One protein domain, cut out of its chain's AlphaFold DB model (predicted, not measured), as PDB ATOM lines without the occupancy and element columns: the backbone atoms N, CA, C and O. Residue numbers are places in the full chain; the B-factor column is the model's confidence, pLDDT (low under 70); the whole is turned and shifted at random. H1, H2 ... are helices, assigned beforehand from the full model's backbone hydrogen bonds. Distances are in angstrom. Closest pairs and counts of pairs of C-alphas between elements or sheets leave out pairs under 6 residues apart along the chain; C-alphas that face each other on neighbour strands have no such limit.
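AT A GLANCE: This is residues 2 to 42 of the 341 residues of an uncharacterized protein of Halorubrum distributum JCM 9100 (UniProt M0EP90). What does the printed part look like? It is one long helix, H2, with a single short turn of helix, H1, packed on its residues 25 to 32, and a wide loop from H1 to the beginning of H2, whose residues 10 to 15 stick out. What is it made of? The printed part has 41 residues with two named helices, H1 then H2, and no named strand: the class is all helix. How spread out is it? It is flat, spanning 35 by 21 by 11 A, and only just loose, close to compact, with a radius of gyration of the C-alphas of 11.1 A.

IN THESE COORDINATES: Where is the first helix? H1 is residues 5 to 9, beginning at C-alpha 5 at (142.723, 258.872, 189.412); its first and last C-alphas are 6.3 A apart. Where is the second? H2 is residues 22 to 37, from C-alpha 22 at (134.536, 266.293, 190.733) to C-alpha 37 at (136.940, 246.465, 183.930), a length of 21.1 A.

HOW THE PARTS SIT: Do the helices meet? H1 and H2 touch, H2 with residues 25 to 32 alone; their closest C-alphas, those of Leu 5 and Asn 29, are 6.0 A apart. The centres of the two helices are 11.1 A apart. What do the backbones show? In H1 and H2 every O i to N i+4 pair is within hydrogen-bond range.

THE WHOLE: How far does it reach? The two C-alphas farthest apart, those of Gly 14 and Asp 39, are 35.1 A apart. Which link is long? The link from H1 to H2, residues 10 to 21, is long, and its residues 10 to 15 stand free. Is it unbroken and sure? The printed part has no cut; its mean pLDDT is 79.6, and residues 35 to 42, of which 35 to 37 belong to H2, are under 70.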
ATOM      1  N   THR A   2     140.550 247.868 189.691       74.25
ATOM      2  CA  THR A   2     140.122 249.065 188.939       74.25
ATOM      3  C   THR A   2     141.022 250.235 189.302       74.25
ATOM      4  O   THR A   2     141.025 250.626 190.468       74.25
ATOM      5  N   LEU A   3     141.786 250.745 188.334       80.75
ATOM      6  CA  LEU A   3     142.608 251.938 188.532       80.75
ATOM      7  C   LEU A   3     141.701 253.151 188.752       80.75
ATOM      8  O   LEU A   3     140.652 253.279 188.119       80.75
ATOM      9  N   GLN A   4     142.096 254.034 189.659       85.94
ATOM     10  CA  GLN A   4     141.420 255.298 189.925       85.94
ATOM     11  C   GLN A   4     142.410 256.453 189.802       85.94
ATOM     12  O   GLN A   4     143.602 256.300 190.043       85.94
ATOM     13  N   LEU A   5     141.915 257.652 189.497       85.94
ATOM     14  CA  LEU A   5     142.723 258.872 189.412       85.94
ATOM     15  C   LEU A   5     143.562 259.107 190.680       85.94
ATOM     16  O   LEU A   5     144.687 259.595 190.597       85.94
ATOM     17  N   ILE A   6     143.042 258.727 191.852       85.69
ATOM     18  CA  ILE A   6     143.772 258.838 193.121       85.69
ATOM     19  C   ILE A   6     145.075 258.026 193.116       85.69
ATOM     20  O   ILE A   6     146.045 258.469 193.723       85.69
ATOM     21  N   ASP A   7     145.128 256.899 192.403       83.25
ATOM     22  CA  ASP A   7     146.314 256.038 192.348       83.25
ATOM     23  C   ASP A   7     147.488 256.749 191.652       83.25
ATOM     24  O   ASP A   7     148.632 256.580 192.054       83.25
ATOM     25  N   PHE A   8     147.202 257.632 190.690       85.25
ATOM     26  CA  PHE A   8     148.207 258.416 189.959       85.25
ATOM     27  C   PHE A   8     148.575 259.724 190.663       85.25
ATOM     28  O   PHE A   8     149.732 260.149 190.681       85.25
ATOM     29  N   VAL A   9     147.581 260.382 191.262       82.62
ATOM     30  CA  VAL A   9     147.781 261.652 191.973       82.62
ATOM     31  C   VAL A   9     148.664 261.455 193.207       82.62
ATOM     32  O   VAL A   9     149.492 262.306 193.508       82.62
ATOM     33  N   VAL A  10     148.557 260.308 193.886       80.25
ATOM     34  CA  VAL A  10     149.409 259.980 195.043       80.25
ATOM     35  C   VAL A  10     150.889 259.824 194.661       80.25
ATOM     36  O   VAL A  10     151.754 260.036 195.512       80.25
ATOM     37  N   GLU A  11     151.193 259.495 193.406       77.81
ATOM     38  CA  GLU A  11     152.567 259.335 192.912       77.81
ATOM     39  C   GLU A  11     153.155 260.613 192.291       77.81
ATOM     40  O   GLU A  11     154.353 260.669 192.016       77.81
ATOM     41  N   THR A  12     152.347 261.664 192.109       76.00
ATOM     42  CA  THR A  12     152.769 262.900 191.435       76.00
ATOM     43  C   THR A  12     152.972 264.043 192.432       76.00
ATOM     44  O   THR A  12     152.021 264.578 192.996       76.00
ATOM     45  N   ASP A  13     154.222 264.475 192.621       86.62
ATOM     46  CA  ASP A  13     154.544 265.601 193.506       86.62
ATOM     47  C   ASP A  13     153.887 266.913 193.033       86.62
ATOM     48  O   ASP A  13     154.113 267.387 191.918       86.62
ATOM     49  N   GLY A  14     153.140 267.562 193.933       87.88
ATOM     50  CA  GLY A  14     152.568 268.894 193.705       87.88
ATOM     51  C   GLY A  14     151.220 268.917 192.985       87.88
ATOM     52  O   GLY A  14     150.808 269.991 192.546       87.88
ATOM     53  N   VAL A  15     150.553 267.768 192.879       86.50
ATOM     54  CA  VAL A  15     149.176 267.646 192.399       86.50
ATOM     55  C   VAL A  15     148.358 266.957 193.485       86.50
ATOM     56  O   VAL A  15     148.709 265.868 193.926       86.50
ATOM     57  N   ASP A  16     147.268 267.583 193.912       92.12
ATOM     58  CA  ASP A  16     146.310 267.001 194.849       92.12
ATOM     59  C   ASP A  16     145.028 266.609 194.104       92.12
ATOM     60  O   ASP A  16     144.650 267.206 193.097       92.12
ATOM     61  N   LEU A  17     144.288 265.615 194.609       88.62
ATOM     62  CA  LEU A  17     143.051 265.167 193.946       88.62
ATOM     63  C   LEU A  17     142.021 266.311 193.872       88.62
ATOM     64  O   LEU A  17     141.197 266.387 192.964       88.62
ATOM     65  N   GLU A  18     142.103 267.230 194.829       94.56
ATOM     66  CA  GLU A  18     141.277 268.430 194.952       94.56
ATOM     67  C   GLU A  18     141.549 269.474 193.857       94.56
ATOM     68  O   GLU A  18     140.705 270.348 193.640       94.56
ATOM     69  N   ASP A  19     142.667 269.359 193.131       93.88
ATOM     70  CA  ASP A  19     142.966 270.191 191.961       93.88
ATOM     71  C   ASP A  19     142.072 269.844 190.760       93.88
ATOM     72  O   ASP A  19     141.932 270.640 189.826       93.88
ATOM     73  N   PHE A  20     141.406 268.685 190.796       92.44
ATOM     74  CA  PHE A  20     140.489 268.236 189.756       92.44
ATOM     75  C   PHE A  20     139.031 268.472 190.172       92.44
ATOM     76  O   PHE A  20     138.601 267.993 191.224       92.44
ATOM     77  N   PRO A  21     138.219 269.156 189.346       96.31
ATOM     78  CA  PRO A  21     136.778 269.236 189.557       96.31
ATOM     79  C   PRO A  21     136.138 267.837 189.661       96.31
ATOM     80  O   PRO A  21     136.547 266.943 188.919       96.31
ATOM     81  N   PRO A  22     135.127 267.620 190.527       93.12
ATOM     82  CA  PRO A  22     134.536 266.293 190.733       93.12
ATOM     83  C   PRO A  22     134.029 265.613 189.454       93.12
ATOM     84  O   PRO A  22     134.206 264.416 189.284       93.12
ATOM     85  N   ASP A  23     133.468 266.378 188.517       88.44
ATOM     86  CA  ASP A  23     133.009 265.888 187.213       88.44
ATOM     87  C   ASP A  23     134.156 265.417 186.305       88.44
ATOM     88  O   ASP A  23     133.978 264.508 185.494       88.44
ATOM     89  N   VAL A  24     135.344 266.005 186.455       86.88
ATOM     90  CA  VAL A  24     136.562 265.555 185.771       86.88
ATOM     91  C   VAL A  24     137.101 264.284 186.419       86.88
ATOM     92  O   VAL A  24     137.505 263.377 185.698       86.88
ATOM     93  N   GLN A  25     137.066 264.194 187.753       92.81
ATOM     94  CA  GLN A  25     137.455 262.976 188.469       92.81
ATOM     95  C   GLN A  25     136.564 261.796 188.071       92.81
ATOM     96  O   GLN A  25     137.086 260.735 187.744       92.81
ATOM     97  N   ASP A  26     135.244 261.995 188.048       88.25
ATOM     98  CA  ASP A  26     134.275 260.973 187.640       88.25
ATOM     99  C   ASP A  26     134.538 260.520 186.200       88.25
ATOM    100  O   ASP A  26     134.679 259.328 185.955       88.25
ATOM    101  N   ARG A  27     134.722 261.463 185.263       87.12
ATOM    102  CA  ARG A  27     135.009 261.127 183.862       87.12
ATOM    103  C   ARG A  27     136.312 260.340 183.699       87.12
ATOM    104  O   ARG A  27     136.338 259.390 182.936       87.12
ATOM    105  N   ILE A  28     137.382 260.717 184.400       85.19
ATOM    106  CA  ILE A  28     138.659 259.987 184.327       85.19
ATOM    107  C   ILE A  28     138.529 258.600 184.964       85.19
ATOM    108  O   ILE A  28     139.046 257.631 184.423       85.19
ATOM    109  N   ASN A  29     137.829 258.484 186.093       83.75
ATOM    110  CA  ASN A  29     137.599 257.194 186.738       83.75
ATOM    111  C   ASN A  29     136.714 256.268 185.895       83.75
ATOM    112  O   ASN A  29     136.940 255.063 185.916       83.75
ATOM    113  N   ASP A  30     135.740 256.807 185.158       82.56
ATOM    114  CA  ASP A  30     134.911 256.039 184.225       82.56
ATOM    115  C   ASP A  30     135.757 255.490 183.062       82.56
ATOM    116  O   ASP A  30     135.682 254.298 182.772       82.56
ATOM    117  N   GLU A  31     136.634 256.312 182.474       81.50
ATOM    118  CA  GLU A  31     137.582 255.886 181.426       81.50
ATOM    119  C   GLU A  31     138.596 254.852 181.956       81.50
ATOM    120  O   GLU A  31     138.849 253.825 181.330       81.50
ATOM    121  N   LEU A  32     139.143 255.060 183.160       82.00
ATOM    122  CA  LEU A  32     140.030 254.088 183.811       82.00
ATOM    123  C   LEU A  32     139.299 252.781 184.148       82.00
ATOM    124  O   LEU A  32     139.892 251.702 184.086       82.00
ATOM    125  N   ALA A  33     138.015 252.849 184.499       76.19
ATOM    126  CA  ALA A  33     137.189 251.673 184.733       76.19
ATOM    127  C   ALA A  33     136.871 250.921 183.436       76.19
ATOM    128  O   ALA A  33     136.814 249.692 183.459       76.19
ATOM    129  N   GLU A  34     136.716 251.628 182.317       73.75
ATOM    130  CA  GLU A  34     136.601 251.026 180.989       73.75
ATOM    131  C   GLU A  34     137.900 250.306 180.599       73.75
ATOM    132  O   GLU A  34     137.858 249.135 180.221       73.75
ATOM    133  N   LEU A  35     139.053 250.936 180.846       68.12
ATOM    134  CA  LEU A  35     140.378 250.346 180.616       68.12
ATOM    135  C   LEU A  35     140.669 249.116 181.487       68.12
ATOM    136  O   LEU A  35     141.423 248.240 181.076       68.12
ATOM    137  N   THR A  36     140.095 249.032 182.691       67.94
ATOM    138  CA  THR A  36     140.460 247.999 183.684       67.94
ATOM    139  C   THR A  36     139.338 247.019 184.043       67.94
ATOM    140  O   THR A  36     139.538 246.156 184.906       67.94
ATOM    141  N   GLY A  37     138.149 247.142 183.440       54.88
ATOM    142  CA  GLY A  37     136.940 246.465 183.930       54.88
ATOM    143  C   GLY A  37     135.907 245.994 182.902       54.88
ATOM    144  O   GLY A  37     134.912 245.397 183.321       54.88
ATOM    145  N   GLY A  38     136.095 246.218 181.598       56.72
ATOM    146  CA  GLY A  38     135.196 245.713 180.548       56.72
ATOM    147  C   GLY A  38     135.751 244.499 179.791       56.72
ATOM    148  O   GLY A  38     136.959 244.380 179.628       56.72
ATOM    149  N   ASP A  39     134.864 243.660 179.232       54.50
ATOM    150  CA  ASP A  39     135.144 242.583 178.241       54.50
ATOM    151  C   ASP A  39     135.746 243.117 176.904       54.50
ATOM    152  O   ASP A  39     135.695 242.452 175.871       54.50
ATOM    153  N   GLY A  40     136.265 244.346 176.904       48.03
ATOM    154  CA  GLY A  40     136.801 245.064 175.749       48.03
ATOM    155  C   GLY A  40     137.859 246.116 176.100       48.03
ATOM    156  O   GLY A  40     138.092 247.003 175.287       48.03
ATOM    157  N   GLY A  41     138.476 246.045 177.289       46.66
ATOM    158  CA  GLY A  41     139.743 246.747 177.540       46.66
ATOM    159  C   GLY A  41     140.874 246.154 176.680       46.66
ATOM    160  O   GLY A  41     140.686 245.053 176.152       46.66
ATOM    161  N   PRO A  42     142.013 246.857 176.498       50.34
ATOM    162  CA  PRO A  42     143.134 246.364 175.692       50.34
ATOM    163  C   PRO A  42     143.456 244.920 176.092       50.34
ATOM    164  O   PRO A  42     143.572 244.617 177.276       50.34
TER     165      PRO A  42